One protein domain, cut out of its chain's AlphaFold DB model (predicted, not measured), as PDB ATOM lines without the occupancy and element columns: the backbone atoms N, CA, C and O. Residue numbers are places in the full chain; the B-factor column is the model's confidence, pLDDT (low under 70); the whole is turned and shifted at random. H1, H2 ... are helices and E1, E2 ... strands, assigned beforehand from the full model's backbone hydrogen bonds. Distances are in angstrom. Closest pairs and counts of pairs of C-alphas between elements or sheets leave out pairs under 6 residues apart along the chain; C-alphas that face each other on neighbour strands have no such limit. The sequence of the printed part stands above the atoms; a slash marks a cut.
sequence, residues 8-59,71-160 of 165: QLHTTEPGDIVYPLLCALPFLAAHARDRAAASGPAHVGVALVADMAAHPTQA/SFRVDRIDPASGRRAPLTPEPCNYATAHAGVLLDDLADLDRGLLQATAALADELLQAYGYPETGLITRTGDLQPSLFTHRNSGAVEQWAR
ATOM      1  N   GLN A   8     214.003 152.979 218.676       66.75
ATOM      2  CA  GLN A   8     213.133 153.622 219.642       66.75
ATOM      3  C   GLN A   8     213.509 155.109 219.627       66.75
ATOM      4  O   GLN A   8     214.684 155.468 219.705       66.75
ATOM      5  N   LEU A   9     212.523 155.968 219.384       77.38
ATOM      6  CA  LEU A   9     212.746 157.386 219.143       77.38
ATOM      7  C   LEU A   9     211.872 158.177 220.108       77.38
ATOM      8  O   LEU A   9     210.640 158.143 220.033       77.38
ATOM      9  N   HIS A  10     212.513 158.915 221.007       85.56
ATOM     10  CA  HIS A  10     211.832 159.882 221.848       85.56
ATOM     11  C   HIS A  10     211.546 161.146 221.052       85.56
ATOM     12  O   HIS A  10     212.387 161.665 220.324       85.56
ATOM     13  N   THR A  11     210.318 161.629 221.171       87.38
ATOM     14  CA  THR A  11     209.834 162.754 220.381       87.38
ATOM     15  C   THR A  11     209.014 163.680 221.263       87.38
ATOM     16  O   THR A  11     208.147 163.230 222.014       87.38
ATOM     17  N   THR A  12     209.265 164.978 221.157       91.31
ATOM     18  CA  THR A  12     208.536 166.019 221.892       91.31
ATOM     19  C   THR A  12     208.200 167.187 220.970       91.31
ATOM     20  O   THR A  12     208.709 167.250 219.855       91.31
ATOM     21  N   GLU A  13     207.342 168.101 221.411       93.00
ATOM     22  CA  GLU A  13     207.034 169.322 220.670       93.00
ATOM     23  C   GLU A  13     207.847 170.508 221.216       93.00
ATOM     24  O   GLU A  13     208.183 170.528 222.402       93.00
ATOM     25  N   PRO A  14     208.111 171.557 220.415       93.81
ATOM     26  CA  PRO A  14     208.839 172.740 220.888       93.81
ATOM     27  C   PRO A  14     208.252 173.355 222.170       93.81
ATOM     28  O   PRO A  14     208.987 173.759 223.068       93.81
ATOM     29  N   GLY A  15     206.919 173.373 222.299       94.06
ATOM     30  CA  GLY A  15     206.235 173.922 223.472       94.06
ATOM     31  C   GLY A  15     206.502 173.156 224.773       94.06
ATOM     32  O   GLY A  15     206.398 173.747 225.846       94.06
ATOM     33  N   ASP A  16     206.882 171.880 224.696       93.75
ATOM     34  CA  ASP A  16     207.249 171.064 225.860       93.75
ATOM     35  C   ASP A  16     208.704 171.285 226.304       93.75
ATOM     36  O   ASP A  16     209.076 170.868 227.397       93.75
ATOM     37  N   ILE A  17     209.512 171.980 225.496       94.50
ATOM     38  CA  ILE A  17     210.884 172.396 225.833       94.50
ATOM     39  C   ILE A  17     210.895 173.844 226.322       94.50
ATOM     40  O   ILE A  17     211.507 174.156 227.343       94.50
ATOM     41  N   VAL A  18     210.168 174.729 225.636       96.69
ATOM     42  CA  VAL A  18     210.094 176.152 226.000       96.69
ATOM     43  C   VAL A  18     209.361 176.363 227.323       96.69
ATOM     44  O   VAL A  18     209.754 177.217 228.114       96.69
ATOM     45  N   TYR A  19     208.321 175.575 227.610       96.88
ATOM     46  CA  TYR A  19     207.570 175.713 228.858       96.88
ATOM     47  C   TYR A  19     208.427 175.449 230.117       96.88
ATOM     48  O   TYR A  19     208.443 176.306 231.001       96.88
ATOM     49  N   PRO A  20     209.211 174.356 230.213       96.06
ATOM     50  CA  PRO A  20     210.162 174.178 231.310       96.06
ATOM     51  C   PRO A  20     211.168 175.320 231.474       96.06
ATOM     52  O   PRO A  20     211.468 175.672 232.610       96.06
ATOM     53  N   LEU A  21     211.660 175.924 230.384       96.88
ATOM     54  CA  LEU A  21     212.545 177.095 230.466       96.88
ATOM     55  C   LEU A  21     211.840 178.282 231.137       96.88
ATOM     56  O   LEU A  21     212.390 178.855 232.081       96.88
ATOM     57  N   LEU A  22     210.601 178.586 230.721       95.81
ATOM     58  CA  LEU A  22     209.772 179.632 231.338       95.81
ATOM     59  C   LEU A  22     209.553 179.406 232.836       95.81
ATOM     60  O   LEU A  22     209.449 180.369 233.589       95.81
ATOM     61  N   CYS A  23     209.469 178.151 233.279       95.62
ATOM     62  CA  CYS A  23     209.297 177.824 234.691       95.62
ATOM     63  C   CYS A  23     210.617 177.841 235.475       95.62
ATOM     64  O   CYS A  23     210.661 178.330 236.605       95.62
ATOM     65  N   ALA A  24     211.689 177.288 234.906       96.38
ATOM     66  CA  ALA A  24     212.945 177.056 235.613       96.38
ATOM     67  C   ALA A  24     213.768 178.338 235.792       96.38
ATOM     68  O   ALA A  24     214.318 178.559 236.869       96.38
ATOM     69  N   LEU A  25     213.835 179.196 234.769       96.94
ATOM     70  CA  LEU A  25     214.606 180.442 234.816       96.94
ATOM     71  C   LEU A  25     214.214 181.368 235.979       96.94
ATOM     72  O   LEU A  25     215.102 181.713 236.760       96.94
ATOM     73  N   PRO A  26     212.932 181.743 236.167       96.31
ATOM     74  CA  PRO A  26     212.562 182.626 237.266       96.31
ATOM     75  C   PRO A  26     212.742 181.951 238.623       96.31
ATOM     76  O   PRO A  26     213.116 182.611 239.587       96.31
ATOM     77  N   PHE A  27     212.536 180.631 238.710       95.75
ATOM     78  CA  PHE A  27     212.788 179.879 239.936       95.75
ATOM     79  C   PHE A  27     214.267 179.948 240.344       95.75
ATOM     80  O   PHE A  27     214.580 180.238 241.499       95.75
ATOM     81  N   LEU A  28     215.182 179.720 239.397       95.62
ATOM     82  CA  LEU A  28     216.622 179.794 239.639       95.62
ATOM     83  C   LEU A  28     217.076 181.226 239.942       95.62
ATOM     84  O   LEU A  28     217.875 181.425 240.857       95.62
ATOM     85  N   ALA A  29     216.548 182.215 239.220       96.44
ATOM     86  CA  ALA A  29     216.870 183.621 239.437       96.44
ATOM     87  C   ALA A  29     216.396 184.112 240.812       96.44
ATOM     88  O   ALA A  29     217.188 184.678 241.564       96.44
ATOM     89  N   ALA A  30     215.149 183.812 241.191       95.69
ATOM     90  CA  ALA A  30     214.622 184.118 242.518       95.69
ATOM     91  C   ALA A  30     215.437 183.418 243.612       95.69
ATOM     92  O   ALA A  30     215.786 184.032 244.615       95.69
ATOM     93  N   HIS A  31     215.829 182.157 243.401       95.69
ATOM     94  CA  HIS A  31     216.693 181.455 244.345       95.69
ATOM     95  C   HIS A  31     218.059 182.139 244.505       95.69
ATOM     96  O   HIS A  31     218.516 182.328 245.631       95.69
ATOM     97  N   ALA A  32     218.711 182.524 243.405       95.06
ATOM     98  CA  ALA A  32     219.996 183.219 243.441       95.06
ATOM     99  C   ALA A  32     219.888 184.579 244.150       95.06
ATOM    100  O   ALA A  32     220.717 184.893 245.010       95.06
ATOM    101  N   ARG A  33     218.837 185.351 243.853       95.06
ATOM    102  CA  ARG A  33     218.554 186.632 244.508       95.06
ATOM    103  C   ARG A  33     218.317 186.458 246.002       95.06
ATOM    104  O   ARG A  33     219.014 187.054 246.815       95.06
ATOM    105  N   ASP A  34     217.382 185.594 246.372       94.88
ATOM    106  CA  ASP A  34     216.890 185.518 247.745       94.88
ATOM    107  C   ASP A  34     217.866 184.769 248.669       94.88
ATOM    108  O   ASP A  34     217.940 185.058 249.865       94.88
ATOM    109  N   ARG A  35     218.640 183.806 248.142       95.25
ATOM    110  CA  ARG A  35     219.579 183.005 248.948       95.25
ATOM    111  C   ARG A  35     221.017 183.482 248.913       95.25
ATOM    112  O   ARG A  35     221.729 183.251 249.889       95.25
ATOM    113  N   ALA A  36     221.454 184.080 247.809       93.38
ATOM    114  CA  ALA A  36     222.836 184.512 247.631       93.38
ATOM    115  C   ALA A  36     222.978 186.035 247.493       93.38
ATOM    116  O   ALA A  36     224.096 186.507 247.302       93.38
ATOM    117  N   ALA A  37     221.878 186.796 247.594       93.75
ATOM    118  CA  ALA A  37     221.854 188.241 247.356       93.75
ATOM    119  C   ALA A  37     222.460 188.628 245.989       93.75
ATOM    120  O   ALA A  37     223.020 189.714 245.831       93.75
ATOM    121  N   ALA A  38     222.375 187.725 245.005       93.62
ATOM    122  CA  ALA A  38     222.867 187.966 243.657       93.62
ATOM    123  C   ALA A  38     221.908 188.898 242.900       93.62
ATOM    124  O   ALA A  38     220.693 188.770 243.022       93.62
ATOM    125  N   SER A  39     222.452 189.824 242.114       94.50
ATOM    126  CA  SER A  39     221.688 190.765 241.283       94.50
ATOM    127  C   SER A  39     222.503 191.176 240.058       94.50
ATOM    128  O   SER A  39     223.716 190.939 240.005       94.50
ATOM    129  N   GLY A  40     221.847 191.792 239.073       94.25
ATOM    130  CA  GLY A  40     222.503 192.301 237.873       94.25
ATOM    131  C   GLY A  40     222.815 191.239 236.806       94.25
ATOM    132  O   GLY A  40     222.112 190.225 236.710       94.25
ATOM    133  N   PRO A  41     223.825 191.485 235.946       96.44
ATOM    134  CA  PRO A  41     224.135 190.622 234.810       96.44
ATOM    135  C   PRO A  41     224.613 189.233 235.233       96.44
ATOM    136  O   PRO A  41     225.506 189.096 236.068       96.44
ATOM    137  N   ALA A  42     224.074 188.203 234.588       95.38
ATOM    138  CA  ALA A  42     224.482 186.820 234.773       95.38
ATOM    139  C   ALA A  42     224.558 186.069 233.441       95.38
ATOM    140  O   ALA A  42     224.036 186.507 232.414       95.38
ATOM    141  N   HIS A  43     225.213 184.911 233.484       95.44
ATOM    142  CA  HIS A  43     225.282 183.970 232.374       95.44
ATOM    143  C   HIS A  43     224.460 182.732 232.704       95.44
ATOM    144  O   HIS A  43     224.657 182.122 233.757       95.44
ATOM    145  N   VAL A  44     223.570 182.344 231.799       95.19
ATOM    146  CA  VAL A  44     222.779 181.117 231.914       95.19
ATOM    147  C   VAL A  44     223.215 180.149 230.827       95.19
ATOM    148  O   VAL A  44     223.385 180.528 229.671       95.19
ATOM    149  N   GLY A  45     223.402 178.887 231.205       94.75
ATOM    150  CA  GLY A  45     223.615 177.781 230.281       94.75
ATOM    151  C   GLY A  45     222.553 176.714 230.484       94.75
ATOM    152  O   GLY A  45     222.214 176.389 231.622       94.75
ATOM    153  N   VAL A  46     222.046 176.164 229.385       95.25
ATOM    154  CA  VAL A  46     221.081 175.063 229.397       95.25
ATOM    155  C   VAL A  46     221.578 173.946 228.495       95.25
ATOM    156  O   VAL A  46     222.170 174.207 227.450       95.25
ATOM    157  N   ALA A  47     221.316 172.703 228.894       94.00
ATOM    158  CA  ALA A  47     221.493 171.530 228.057       94.00
ATOM    159  C   ALA A  47     220.163 170.780 227.934       94.00
ATOM    160  O   ALA A  47     219.520 170.475 228.939       94.00
ATOM    161  N   LEU A  48     219.774 170.469 226.702       92.69
ATOM    162  CA  LEU A  48     218.726 169.510 226.387       92.69
ATOM    163  C   LEU A  48     219.406 168.194 226.032       92.69
ATOM    164  O   LEU A  48     220.293 168.180 225.187       92.69
ATOM    165  N   VAL A  49     219.025 167.099 226.682       90.25
ATOM    166  CA  VAL A  49     219.651 165.787 226.485       90.25
ATOM    167  C   VAL A  49     218.579 164.719 226.312       90.25
ATOM    168  O   VAL A  49     217.568 164.738 227.010       90.25
ATOM    169  N   ALA A  50     218.812 163.780 225.397       87.50
ATOM    170  CA  ALA A  50     217.973 162.596 225.217       87.50
ATOM    171  C   ALA A  50     217.977 161.711 226.472       87.50
ATOM    172  O   ALA A  50     216.968 161.124 226.849       87.50
ATOM    173  N   ASP A  51     219.140 161.645 227.114       83.94
ATOM    174  CA  ASP A  51     219.415 160.901 228.331       83.94
ATOM    175  C   ASP A  51     220.592 161.591 229.051       83.94
ATOM    176  O   ASP A  51     221.484 162.142 228.404       83.94
ATOM    177  N   MET A  52     220.638 161.567 230.387       82.19
ATOM    178  CA  MET A  52     221.746 162.156 231.157       82.19
ATOM    179  C   MET A  52     223.126 161.558 230.830       82.19
ATOM    180  O   MET A  52     224.135 162.248 230.962       82.19
ATOM    181  N   ALA A  53     223.194 160.315 230.353       80.31
ATOM    182  CA  ALA A  53     224.410 159.700 229.825       80.31
ATOM    183  C   ALA A  53     224.926 160.396 228.551       80.31
ATOM    184  O   ALA A  53     226.115 160.322 228.262       80.31
ATOM    185  N   ALA A  54     224.064 161.105 227.815       80.69
ATOM    186  CA  ALA A  54     224.443 161.927 226.665       80.69
ATOM    187  C   ALA A  54     224.851 163.361 227.055       80.69
ATOM    188  O   ALA A  54     225.223 164.148 226.186       80.69
ATOM    189  N   HIS A  55     224.796 163.729 228.342       83.69
ATOM    190  CA  HIS A  55     225.125 165.084 228.776       83.69
ATOM    191  C   HIS A  55     226.629 165.378 228.611       83.69
ATOM    192  O   HIS A  55     227.450 164.698 229.233       83.69
ATOM    193  N   PRO A  56     227.026 166.448 227.894       76.62
ATOM    194  CA  PRO A  56     228.416 166.668 227.476       76.62
ATOM    195  C   PRO A  56     229.411 166.771 228.641       76.62
ATOM    196  O   PRO A  56     230.563 166.364 228.524       76.62
ATOM    197  N   THR A  57     228.971 167.289 229.790       81.25
ATOM    198  CA  THR A  57     229.814 167.444 230.992       81.25
ATOM    199  C   THR A  57     229.435 166.522 232.153       81.25
ATOM    200  O   THR A  57     230.184 166.439 233.126       81.25
ATOM    201  N   GLN A  58     228.297 165.823 232.067       71.88
ATOM    202  CA  GLN A  58     227.745 165.009 233.162       71.88
ATOM    203  C   GLN A  58     227.561 163.536 232.792       71.88
ATOM    204  O   GLN A  58     227.096 162.772 233.630       71.88
ATOM    205  N   ALA A  59     228.025 163.093 231.617       64.62
ATOM    206  CA  ALA A  59     228.065 161.684 231.195       64.62
ATOM    207  C   ALA A  59     228.871 160.745 232.129       64.62
ATOM    208  O   ALA A  59     229.123 159.583 231.816       64.62
ATOM    209  N   SER A  71     217.433 157.682 220.736       81.62
ATOM    210  CA  SER A  71     217.537 158.921 219.965       81.62
ATOM    211  C   SER A  71     216.375 159.875 220.251       81.62
ATOM    212  O   SER A  71     215.250 159.441 220.504       81.62
ATOM    213  N   PHE A  72     216.638 161.182 220.183       87.94
ATOM    214  CA  PHE A  72     215.666 162.218 220.535       87.94
ATOM    215  C   PHE A  72     215.429 163.212 219.395       87.94
ATOM    216  O   PHE A  72     216.359 163.610 218.688       87.94
ATOM    217  N   ARG A  73     214.169 163.617 219.218       90.69
ATOM    218  CA  ARG A  73     213.734 164.616 218.235       90.69
ATOM    219  C   ARG A  73     212.706 165.571 218.811       90.69
ATOM    220  O   ARG A  73     211.954 165.246 219.733       90.69
ATOM    221  N   VAL A  74     212.637 166.732 218.175       91.81
ATOM    222  CA  VAL A  74     211.639 167.753 218.453       91.81
ATOM    223  C   VAL A  74     210.815 167.956 217.192       91.81
ATOM    224  O   VAL A  74     211.259 168.587 216.241       91.81
ATOM    225  N   ASP A  75     209.601 167.427 217.178       91.31
ATOM    226  CA  ASP A  75     208.721 167.471 216.016       91.31
ATOM    227  C   ASP A  75     207.407 168.126 216.424       91.31
ATOM    228  O   ASP A  75     206.731 167.649 217.337       91.31
ATOM    229  N   ARG A  76     207.019 169.199 215.734       88.62
ATOM    230  CA  ARG A  76     205.697 169.806 215.911       88.62
ATOM    231  C   ARG A  76     204.626 168.861 215.368       88.62
ATOM    232  O   ARG A  76     204.817 168.233 214.323       88.62
ATOM    233  N   ILE A  77     203.494 168.767 216.057       88.25
ATOM    234  CA  ILE A  77     202.328 168.058 215.533       88.25
ATOM    235  C   ILE A  77     201.581 168.999 214.586       88.25
ATOM    236  O   ILE A  77     201.216 170.113 214.955       88.25
ATOM    237  N   ASP A  78     201.370 168.561 213.347       84.88
ATOM    238  CA  ASP A  78     200.541 169.284 212.389       84.88
ATOM    239  C   ASP A  78     199.076 169.245 212.861       84.88
ATOM    240  O   ASP A  78     198.500 168.157 212.956       84.88
ATOM    241  N   PRO A  79     198.444 170.398 213.141       78.69
ATOM    242  CA  PRO A  79     197.074 170.443 213.637       78.69
ATOM    243  C   PRO A  79     196.042 169.924 212.626       78.69
ATOM    244  O   PRO A  79     194.968 169.490 213.038       78.69
ATOM    245  N   ALA A  80     196.336 169.946 211.321       84.50
ATOM    246  CA  ALA A  80     195.410 169.465 210.297       84.50
ATOM    247  C   ALA A  80     195.412 167.934 210.186       84.50
ATOM    248  O   ALA A  80     194.359 167.321 210.021       84.50
ATOM    249  N   SER A  81     196.590 167.312 210.268       86.69
ATOM    250  CA  SER A  81     196.741 165.861 210.104       86.69
ATOM    251  C   SER A  81     196.877 165.093 211.420       86.69
ATOM    252  O   SER A  81     196.747 163.868 211.424       86.69
ATOM    253  N   GLY A  82     197.178 165.776 212.528       83.94
ATOM    254  CA  GLY A  82     197.553 165.164 213.804       83.94
ATOM    255  C   GLY A  82     198.876 164.392 213.745       83.94
ATOM    256  O   GLY A  82     199.214 163.669 214.683       83.94
ATOM    257  N   ARG A  83     199.623 164.494 212.637       86.81
ATOM    258  CA  ARG A  83     200.884 163.777 212.429       86.81
ATOM    259  C   ARG A  83     202.060 164.665 212.802       86.81
ATOM    260  O   ARG A  83     202.014 165.882 212.667       86.81
ATOM    261  N   ARG A  84     203.147 164.035 213.240       85.56
ATOM    262  CA  ARG A  84     204.419 164.724 213.479       85.56
ATOM    263  C   ARG A  84     204.989 165.221 212.152       85.56
ATOM    264  O   ARG A  84     205.034 164.455 211.186       85.56
ATOM    265  N   ALA A  85     205.431 166.471 212.131       85.19
ATOM    266  CA  ALA A  85     206.110 167.097 211.009       85.19
ATOM    267  C   ALA A  85     207.618 167.175 211.311       85.19
ATOM    268  O   ALA A  85     208.058 168.118 211.973       85.19
ATOM    269  N   PRO A  86     208.414 166.178 210.882       82.31
ATOM    270  CA  PRO A  86     209.849 166.184 211.120       82.31
ATOM    271  C   PRO A  86     210.543 167.308 210.346       82.31
ATOM    272  O   PRO A  86     210.389 167.396 209.129       82.31
ATOM    273  N   LEU A  87     211.334 168.134 211.039       83.38
ATOM    274  CA  LEU A  87     212.101 169.217 210.404       83.38
ATOM    275  C   LEU A  87     213.506 168.793 209.962       83.38
ATOM    276  O   LEU A  87     214.009 169.296 208.959       83.38
ATOM    277  N   THR A  88     214.130 167.849 210.667       80.25
ATOM    278  CA  THR A  88     215.440 167.281 210.312       80.25
ATOM    279  C   THR A  88     215.305 165.784 210.076       80.25
ATOM    280  O   THR A  88     214.491 165.152 210.745       80.25
ATOM    281  N   PRO A  89     216.077 165.165 209.168       69.69
ATOM    282  CA  PRO A  89     216.107 163.709 209.048       69.69
ATOM    283  C   PRO A  89     216.867 163.040 210.204       69.69
ATOM    284  O   PRO A  89     216.561 161.904 210.556       69.69
ATOM    285  N   GLU A  90     217.826 163.744 210.812       80.62
ATOM    286  CA  GLU A  90     218.716 163.196 211.836       80.62
ATOM    287  C   GLU A  90     218.249 163.563 213.257       80.62
ATOM    288  O   GLU A  90     217.945 164.734 213.516       80.62
ATOM    289  N   PRO A  91     218.178 162.590 214.185       84.12
ATOM    290  CA  PRO A  91     217.942 162.869 215.595       84.12
ATOM    291  C   PRO A  91     219.169 163.514 216.245       84.12
ATOM    292  O   PRO A  91     220.302 163.311 215.811       84.12
ATOM    293  N   CYS A  92     218.949 164.236 217.341       87.38
ATOM    294  CA  CYS A  92     220.017 164.881 218.094       87.38
ATOM    295  C   CYS A  92     219.941 164.481 219.572       87.38
ATOM    296  O   CYS A  92     218.936 164.704 220.251       87.38
ATOM    297  N   ASN A  93     221.018 163.867 220.071       88.19
ATOM    298  CA  ASN A  93     221.053 163.305 221.422       88.19
ATOM    299  C   ASN A  93     221.315 164.356 222.508       88.19
ATOM    300  O   ASN A  93     221.028 164.095 223.675       88.19
ATOM    301  N   TYR A  94     221.863 165.518 222.147       90.50
ATOM    302  CA  TYR A  94     221.996 166.650 223.054       90.50
ATOM    303  C   TYR A  94     222.160 167.973 222.300       90.50
ATOM    304  O   TYR A  94     222.761 168.016 221.232       90.50
ATOM    305  N   ALA A  95     221.705 169.061 222.910       93.12
ATOM    306  CA  ALA A  95     221.953 170.428 222.475       93.12
ATOM    307  C   ALA A  95     222.247 171.306 223.693       93.12
ATOM    308  O   ALA A  95     221.775 171.033 224.797       93.12
ATOM    309  N   THR A  96     223.018 172.370 223.498       95.25
ATOM    310  CA  THR A  96     223.327 173.352 224.542       95.25
ATOM    311  C   THR A  96     223.017 174.752 224.050       95.25
ATOM    312  O   THR A  96     223.165 175.014 222.862       95.25
ATOM    313  N   ALA A  97     222.633 175.638 224.961       96.44
ATOM    314  CA  ALA A  97     222.437 177.051 224.672       96.44
ATOM    315  C   ALA A  97     222.921 177.929 225.815       96.44
ATOM    316  O   ALA A  97     222.971 177.497 226.975       96.44
ATOM    317  N   HIS A  98     223.236 179.175 225.480       96.31
ATOM    318  CA  HIS A  98     223.784 180.140 226.410       96.31
ATOM    319  C   HIS A  98     223.196 181.532 226.195       96.31
ATOM    320  O   HIS A  98     223.115 182.032 225.081       96.31
ATOM    321  N   ALA A  99     222.857 182.213 227.288       95.88
ATOM    322  CA  ALA A  99     222.359 183.579 227.223       95.88
ATOM    323  C   ALA A  99     222.932 184.440 228.349       95.88
ATOM    324  O   ALA A  99     223.008 184.015 229.506       95.88
ATOM    325  N   GLY A 100     223.290 185.676 228.000       95.75
ATOM    326  CA  GLY A 100     223.461 186.751 228.970       95.75
ATOM    327  C   GLY A 100     222.092 187.278 229.388       95.75
ATOM    328  O   GLY A 100     221.241 187.528 228.537       95.75
ATOM    329  N   VAL A 101     221.873 187.428 230.691       95.44
ATOM    330  CA  VAL A 101     220.585 187.832 231.271       95.44
ATOM    331  C   VAL A 101     220.792 188.857 232.380       95.44
ATOM    332  O   VAL A 101     221.889 188.969 232.928       95.44
ATOM    333  N   LEU A 102     219.729 189.565 232.754       95.56
ATOM    334  CA  LEU A 102     219.659 190.283 234.024       95.56
ATOM    335  C   LEU A 102     218.861 189.426 235.007       95.56
ATOM    336  O   LEU A 102     217.730 189.044 234.716       95.56
ATOM    337  N   LEU A 103     219.464 189.078 236.148       95.12
ATOM    338  CA  LEU A 103     218.824 188.212 237.146       95.12
ATOM    339  C   LEU A 103     217.523 188.809 237.676       95.12
ATOM    340  O   LEU A 103     216.571 188.070 237.912       95.12
ATOM    341  N   ASP A 104     217.492 190.129 237.834       94.38
ATOM    342  CA  ASP A 104     216.337 190.852 238.352       94.38
ATOM    343  C   ASP A 104     215.142 190.718 237.392       94.38
ATOM    344  O   ASP A 104     214.077 190.271 237.811       94.38
ATOM    345  N   ASP A 105     215.353 190.913 236.084       93.75
ATOM    346  CA  ASP A 105     214.316 190.731 235.056       93.75
ATOM    347  C   ASP A 105     213.744 189.302 235.026       93.75
ATOM    348  O   ASP A 105     212.553 189.097 234.766       93.75
ATOM    349  N   LEU A 106     214.590 188.292 235.273       95.75
ATOM    350  CA  LEU A 106     214.145 186.902 235.368       95.75
ATOM    351  C   LEU A 106     213.327 186.666 236.641       95.75
ATOM    352  O   LEU A 106     212.282 186.019 236.586       95.75
ATOM    353  N   ALA A 107     213.801 187.168 237.782       95.06
ATOM    354  CA  ALA A 107     213.166 186.973 239.082       95.06
ATOM    355  C   ALA A 107     211.822 187.712 239.194       95.06
ATOM    356  O   ALA A 107     210.898 187.212 239.844       95.06
ATOM    357  N   ASP A 108     211.694 188.861 238.534       93.62
ATOM    358  CA  ASP A 108     210.486 189.686 238.550       93.62
ATOM    359  C   ASP A 108     209.427 189.225 237.532       93.62
ATOM    360  O   ASP A 108     208.275 189.662 237.592       93.62
ATOM    361  N   LEU A 109     209.762 188.214 236.712       93.31
ATOM    362  CA  LEU A 109     208.888 187.598 235.703       93.31
ATOM    363  C   LEU A 109     208.490 188.581 234.591       93.31
ATOM    364  O   LEU A 109     207.369 188.529 234.079       93.31
ATOM    365  N   ASP A 110     209.413 189.467 234.229       88.38
ATOM    366  CA  ASP A 110     209.185 190.547 233.275       88.38
ATOM    367  C   ASP A 110     209.443 190.117 231.823       88.38
ATOM    368  O   ASP A 110     209.721 188.960 231.501       88.38
ATOM    369  N   ARG A 111     209.372 191.076 230.892       93.50
ATOM    370  CA  ARG A 111     209.676 190.844 229.472       93.50
ATOM    371  C   ARG A 111     211.097 190.305 229.250       93.50
ATOM    372  O   ARG A 111     211.298 189.546 228.303       93.50
ATOM    373  N   GLY A 112     212.052 190.618 230.129       94.62
ATOM    374  CA  GLY A 112     213.402 190.049 230.073       94.62
ATOM    375  C   GLY A 112     213.423 188.524 230.254       94.62
ATOM    376  O   GLY A 112     214.195 187.847 229.577       94.62
ATOM    377  N   LEU A 113     212.505 187.946 231.046       96.50
ATOM    378  CA  LEU A 113     212.319 186.489 231.120       96.50
ATOM    379  C   LEU A 113     211.909 185.895 229.772       96.50
ATOM    380  O   LEU A 113     212.459 184.876 229.346       96.50
ATOM    381  N   LEU A 114     210.952 186.526 229.091       97.12
ATOM    382  CA  LEU A 114     210.492 186.077 227.778       97.12
ATOM    383  C   LEU A 114     211.627 186.144 226.747       97.12
ATOM    384  O   LEU A 114     211.847 185.178 226.022       97.12
ATOM    385  N   GLN A 115     212.395 187.234 226.733       96.62
ATOM    386  CA  GLN A 115     213.531 187.408 225.822       96.62
ATOM    387  C   GLN A 115     214.647 186.388 226.082       96.62
ATOM    388  O   GLN A 115     215.137 185.763 225.141       96.62
ATOM    389  N   ALA A 116     215.012 186.166 227.347       97.06
ATOM    390  CA  ALA A 116     216.011 185.169 227.723       97.06
ATOM    391  C   ALA A 116     215.567 183.750 227.346       97.06
ATOM    392  O   ALA A 116     216.354 182.960 226.825       97.06
ATOM    393  N   THR A 117     214.286 183.440 227.562       97.44
ATOM    394  CA  THR A 117     213.703 182.155 227.170       97.44
ATOM    395  C   THR A 117     213.732 181.980 225.656       97.44
ATOM    396  O   THR A 117     214.133 180.917 225.195       97.44
ATOM    397  N   ALA A 118     213.348 183.002 224.883       97.06
ATOM    398  CA  ALA A 118     213.380 182.957 223.423       97.06
ATOM    399  C   ALA A 118     214.803 182.708 222.905       97.06
ATOM    400  O   ALA A 118     215.006 181.803 222.102       97.06
ATOM    401  N   ALA A 119     215.795 183.440 223.425       96.56
ATOM    402  CA  ALA A 119     217.193 183.277 223.033       96.56
ATOM    403  C   ALA A 119     217.707 181.850 223.292       96.56
ATOM    404  O   ALA A 119     218.259 181.221 222.391       96.56
ATOM    405  N   LEU A 120     217.470 181.316 224.497       97.44
ATOM    406  CA  LEU A 120     217.876 179.955 224.858       97.44
ATOM    407  C   LEU A 120     217.129 178.893 224.040       97.44
ATOM    408  O   LEU A 120     217.727 177.911 223.606       97.44
ATOM    409  N   ALA A 121     215.824 179.071 223.831       97.19
ATOM    410  CA  ALA A 121     214.998 178.134 223.083       97.19
ATOM    411  C   ALA A 121     215.388 178.071 221.604       97.19
ATOM    412  O   ALA A 121     215.521 176.974 221.064       97.19
ATOM    413  N   ASP A 122     215.579 179.226 220.966       96.00
ATOM    414  CA  ASP A 122     215.966 179.304 219.559       96.00
ATOM    415  C   ASP A 122     217.359 178.696 219.348       96.00
ATOM    416  O   ASP A 122     217.555 177.939 218.401       96.00
ATOM    417  N   GLU A 123     218.323 178.952 220.238       96.06
ATOM    418  CA  GLU A 123     219.653 178.337 220.146       96.06
ATOM    419  C   GLU A 123     219.604 176.813 220.368       96.06
ATOM    420  O   GLU A 123     220.188 176.066 219.582       96.06
ATOM    421  N   LEU A 124     218.855 176.318 221.366       95.25
ATOM    422  CA  LEU A 124     218.692 174.871 221.586       95.25
ATOM    423  C   LEU A 124     218.048 174.182 220.380       95.25
ATOM    424  O   LEU A 124     218.483 173.109 219.958       95.25
ATOM    425  N   LEU A 125     216.975 174.769 219.853       94.75
ATOM    426  CA  LEU A 125     216.131 174.123 218.853       94.75
ATOM    427  C   LEU A 125     216.663 174.258 217.424       94.75
ATOM    428  O   LEU A 125     216.227 173.497 216.558       94.75
ATOM    429  N   GLN A 126     217.685 175.089 217.195       94.06
ATOM    430  CA  GLN A 126     218.472 175.066 215.958       94.06
ATOM    431  C   GLN A 126     219.105 173.695 215.701       94.06
ATOM    432  O   GLN A 126     219.080 173.224 214.565       94.06
ATOM    433  N   ALA A 127     219.584 173.005 216.745       92.19
ATOM    434  CA  ALA A 127     220.109 171.639 216.625       92.19
ATOM    435  C   ALA A 127     219.047 170.622 216.156       92.19
ATOM    436  O   ALA A 127     219.382 169.556 215.645       92.19
ATOM    437  N   TYR A 128     217.766 170.974 216.298       92.31
ATOM    438  CA  TYR A 128     216.604 170.195 215.869       92.31
ATOM    439  C   TYR A 128     215.906 170.807 214.644       92.31
ATOM    440  O   TYR A 128     214.776 170.442 214.328       92.31
ATOM    441  N   GLY A 129     216.567 171.738 213.946       91.81
ATOM    442  CA  GLY A 129     216.096 172.316 212.687       91.81
ATOM    443  C   GLY A 129     215.087 173.456 212.810       91.81
ATOM    444  O   GLY A 129     214.511 173.831 211.793       91.81
ATOM    445  N   TYR A 130     214.874 174.028 213.999       91.94
ATOM    446  CA  TYR A 130     214.072 175.246 214.175       91.94
ATOM    447  C   TYR A 130     215.000 176.466 214.222       91.94
ATOM    448  O   TYR A 130     215.695 176.641 215.220       91.94
ATOM    449  N   PRO A 131     215.011 177.340 213.200       88.81
ATOM    450  CA  PRO A 131     215.766 178.591 213.272       88.81
ATOM    451  C   PRO A 131     215.240 179.508 214.382       88.81
ATOM    452  O   PRO A 131     216.020 180.128 215.099       88.81
ATOM    453  N   GLU A 132     213.911 179.562 214.508       89.88
ATOM    454  CA  GLU A 132     213.167 180.267 215.549       89.88
ATOM    455  C   GLU A 132     211.906 179.463 215.882       89.88
ATOM    456  O   GLU A 132     211.276 178.865 215.003       89.88
ATOM    457  N   THR A 133     211.515 179.436 217.153       91.25
ATOM    458  CA  THR A 133     210.351 178.641 217.585       91.25
ATOM    459  C   THR A 133     209.004 179.292 217.261       91.25
ATOM    460  O   THR A 133     208.000 178.594 217.062       91.25
ATOM    461  N   GLY A 134     208.968 180.628 217.277       92.38
ATOM    462  CA  GLY A 134     207.756 181.450 217.233       92.38
ATOM    463  C   GLY A 134     206.928 181.442 218.527       92.38
ATOM    464  O   GLY A 134     206.047 182.272 218.682       92.38
ATOM    465  N   LEU A 135     207.213 180.552 219.486       95.62
ATOM    466  CA  LEU A 135     206.486 180.468 220.764       95.62
ATOM    467  C   LEU A 135     206.631 181.754 221.584       95.62
ATOM    468  O   LEU A 135     205.689 182.199 222.243       95.62
ATOM    469  N   ILE A 136     207.831 182.326 221.530       96.88
ATOM    470  CA  ILE A 136     208.184 183.624 222.084       96.88
ATOM    471  C   ILE A 136     209.082 184.301 221.053       96.88
ATOM    472  O   ILE A 136     210.036 183.691 220.573       96.88
ATOM    473  N   THR A 137     208.786 185.543 220.693       94.56
ATOM    474  CA  THR A 137     209.655 186.312 219.799       94.56
ATOM    475  C   THR A 137     210.903 186.791 220.542       94.56
ATOM    476  O   THR A 137     210.897 186.960 221.764       94.56
ATOM    477  N   ARG A 138     211.970 187.127 219.808       91.25
ATOM    478  CA  ARG A 138     213.178 187.739 220.397       91.25
ATOM    479  C   ARG A 138     212.916 189.068 221.112       91.25
ATOM    480  O   ARG A 138     213.698 189.461 221.969       91.25
ATOM    481  N   THR A 139     211.827 189.762 220.782       92.19
ATOM    482  CA  THR A 139     211.385 190.995 221.456       92.19
ATOM    483  C   THR A 139     210.599 190.729 222.744       92.19
ATOM    484  O   THR A 139     210.301 191.672 223.484       92.19
ATOM    485  N   GLY A 140     210.316 189.461 223.057       93.19
ATOM    486  CA  GLY A 140     209.588 189.033 224.246       93.19
ATOM    487  C   GLY A 140     208.072 189.059 224.073       93.19
ATOM    488  O   GLY A 140     207.365 189.292 225.047       93.19
ATOM    489  N   ASP A 141     207.567 188.865 222.853       95.44
ATOM    490  CA  ASP A 141     206.133 188.707 222.605       95.44
ATOM    491  C   ASP A 141     205.776 187.222 222.658       95.44
ATOM    492  O   ASP A 141     206.328 186.402 221.924       95.44
ATOM    493  N   LEU A 142     204.869 186.870 223.564       95.94
ATOM    494  CA  LEU A 142     204.463 185.495 223.825       95.94
ATOM    495  C   LEU A 142     203.291 185.099 222.922       95.94
ATOM    496  O   LEU A 142     202.322 185.846 222.793       95.94
ATOM    497  N   GLN A 143     203.339 183.893 222.355       95.62
ATOM    498  CA  GLN A 143     202.260 183.320 221.544       95.62
ATOM    499  C   GLN A 143     201.703 182.043 222.203       95.62
ATOM    500  O   GLN A 143     202.054 180.933 221.794       95.62
ATOM    501  N   PRO A 144     200.815 182.153 223.217       94.50
ATOM    502  CA  PRO A 144     200.327 180.997 223.977       94.50
ATOM    503  C   PRO A 144     199.638 179.934 223.114       94.50
ATOM    504  O   PRO A 144     199.729 178.746 223.411       94.50
ATOM    505  N   SER A 145     198.988 180.348 222.023       92.06
ATOM    506  CA  SER A 145     198.291 179.453 221.093       92.06
ATOM    507  C   SER A 145     199.217 178.499 220.336       92.06
ATOM    508  O   SER A 145     198.733 177.533 219.758       92.06
ATOM    509  N   LEU A 146     200.525 178.776 220.298       91.75
ATOM    510  CA  LEU A 146     201.512 177.902 219.662       91.75
ATOM    511  C   LEU A 146     202.089 176.850 220.616       91.75
ATOM    512  O   LEU A 146     202.756 175.923 220.158       91.75
ATOM    513  N   PHE A 147     201.861 176.985 221.926       94.06
ATOM    514  CA  PHE A 147     202.258 175.964 222.893       94.06
ATOM    515  C   PHE A 147     201.389 174.715 222.741       94.06
ATOM    516  O   PHE A 147     200.272 174.762 222.225       94.06
ATOM    517  N   THR A 148     201.891 173.588 223.245       91.56
ATOM    518  CA  THR A 148     201.147 172.326 223.246       91.56
ATOM    519  C   THR A 148     199.809 172.482 223.970       91.56
ATOM    520  O   THR A 148     199.664 173.302 224.884       91.56
ATOM    521  N   HIS A 149     198.811 171.667 223.613       88.88
ATOM    522  CA  HIS A 149     197.501 171.674 224.286       88.88
ATOM    523  C   HIS A 149     197.610 171.528 225.809       88.88
ATOM    524  O   HIS A 149     196.792 172.074 226.544       88.88
ATOM    525  N   ARG A 150     198.645 170.827 226.282       89.62
ATOM    526  CA  ARG A 150     198.940 170.652 227.703       89.62
ATOM    527  C   ARG A 150     199.331 171.959 228.401       89.62
ATOM    528  O   ARG A 150     198.948 172.155 229.551       89.62
ATOM    529  N   ASN A 151     200.087 172.827 227.727       92.88
ATOM    530  CA  ASN A 151     200.746 173.979 228.352       92.88
ATOM    531  C   ASN A 151     200.080 175.317 227.983       92.88
ATOM    532  O   ASN A 151     200.119 176.253 228.778       92.88
ATOM    533  N   SER A 152     199.435 175.410 226.814       93.69
ATOM    534  CA  SER A 152     198.862 176.652 226.260       93.69
ATOM    535  C   SER A 152     197.930 177.393 227.222       93.69
ATOM    536  O   SER A 152     198.119 178.585 227.446       93.69
ATOM    537  N   GLY A 153     196.981 176.695 227.858       95.19
ATOM    538  CA  GLY A 153     196.055 177.317 228.813       95.19
ATOM    539  C   GLY A 153     196.748 177.882 230.060       95.19
ATOM    540  O   GLY A 153     196.408 178.972 230.517       95.19
ATOM    541  N   ALA A 154     197.754 177.176 230.586       94.56
ATOM    542  CA  ALA A 154     198.526 177.634 231.742       94.56
ATOM    543  C   ALA A 154     199.390 178.855 231.393       94.56
ATOM    544  O   ALA A 154     199.410 179.835 232.138       94.56
ATOM    545  N   VAL A 155     200.056 178.815 230.235       95.69
ATOM    546  CA  VAL A 155     200.875 179.918 229.712       95.69
ATOM    547  C   VAL A 155     200.021 181.159 229.469       95.69
ATOM    548  O   VAL A 155     200.386 182.249 229.905       95.69
ATOM    549  N   GLU A 156     198.863 181.003 228.827       96.75
ATOM    550  CA  GLU A 156     197.945 182.110 228.568       96.75
ATOM    551  C   GLU A 156     197.441 182.740 229.871       96.75
ATOM    552  O   GLU A 156     197.493 183.960 230.035       96.75
ATOM    553  N   GLN A 157     196.987 181.920 230.823       96.06
ATOM    554  CA  GLN A 157     196.494 182.410 232.107       96.06
ATOM    555  C   GLN A 157     197.573 183.188 232.868       96.06
ATOM    556  O   GLN A 157     197.308 184.297 233.342       96.06
ATOM    557  N   TRP A 158     198.780 182.628 232.966       94.81
ATOM    558  CA  TRP A 158     199.915 183.277 233.619       94.81
ATOM    559  C   TRP A 158     200.259 184.613 232.950       94.81
ATOM    560  O   TRP A 158     200.378 185.638 233.624       94.81
ATOM    561  N   ALA A 159     200.339 184.633 231.621       93.69
ATOM    562  CA  ALA A 159     200.711 185.830 230.884       93.69
ATOM    563  C   ALA A 159     199.660 186.945 231.012       93.69
ATOM    564  O   ALA A 159     200.024 188.109 231.185       93.69
ATOM    565  N   ARG A 160     198.360 186.611 231.051       95.25
ATOM    566  CA  ARG A 160     197.292 187.587 231.353       95.25
ATOM    567  C   ARG A 160     197.420 188.167 232.759       95.25
ATOM    568  O   ARG A 160     197.293 189.376 232.930       95.25
TER     569      ARG A 160
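What this domain is: This is residues 8 to 59 and 71 to 160 of the 165 residues of an uncharacterized protein of Streptomyces sp. Ag82_O1-15 (UniProt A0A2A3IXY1). A long two-stranded ribbon, E2 and E4, has two helices over one side of it: H3 packs mainly on E4, and the long H1 slants steeply past H3 near E2. The small H2 fills the corner after E4, a short parallel pair, E1 and E3, sits beyond the opposite end of the ribbon, and H4 lies on the far side of H1 from the ribbon. The printed part has 142 residues, with four named helices and four named strands in the order E1 H1 E2 E3 E4 H2 H3 H4; E1 and E3 are parallel, E2 and E4 antiparallel. The class is mixed, helices and strands; the whole is compact, with a radius of gyration of the C-alphas of 15.5 A and spans of 47 by 39 by 22 A.

How they stand to each other: Start at E1, residues 9 to 12, which is parallel to E3, residues 71 to 74, at 24 degrees; look for N 10 and O 71, 2.8 A apart and within hydrogen-bond range. A tight link leads to H1, residues 14 to 36, and another to E2, residues 41 to 49, which is near H1. E2 is antiparallel to E4, residues 94 to 102, at 163 degrees, with N 44 and O 99 at 2.9 A and N 97 and O 46 at 2.9 A. H2, residues 103 to 107, touches H1 at residues 25 to 33 alone; the closest C-alphas are those of Ala 30 and Ala 107, 4.7 A. H3, residues 111 to 126, touches H2 only at the corner, with C-alphas 106 and 113 closest at 4.6 A. H3 touches H1 at a steep tilt of 50 degrees, opposite ways, with Val 18 and Ala 121 the closest C-alphas at 6.0 A. H3 and E4 come closest at the C-alphas of Leu 124 and Ala 97, 5.3 A. H4, residues 152 to 160, is close to H1 but not clearly touching, C-alphas 19 and 155 being closest at 8.0 A; it is apart from E4. Every O i to N i+4 pair is within hydrogen-bond range in H2, H3 and H4, and 15 of 19 in H1.

Where its parts are: Find C-alpha 9 at (212.746, 157.386, 219.143), where E1 begins; it is 10.0 A long. H1 runs 32.4 A from C-alpha 14 at (208.839, 172.740, 220.888). E2 measures 26.6 A, E3 10.7 A, E4 26.2 A, H2 6.1 A and H3 22.6 A. H4, 12.2 A, ends at C-alpha 160 at (197.292, 187.587, 231.353).

The domain as a whole: The farthest C-alphas, of Ala 37 and Ser 81, are 50.2 A apart. Residues 60 to 70 are not printed, and C-alphas 59 and 71 across the cut are 15.6 A apart. Look for long links from E3 to E4 and from H3 to H4. The mean pLDDT of the printed part is 91.4; residues 8, 59 and 89 are under 70.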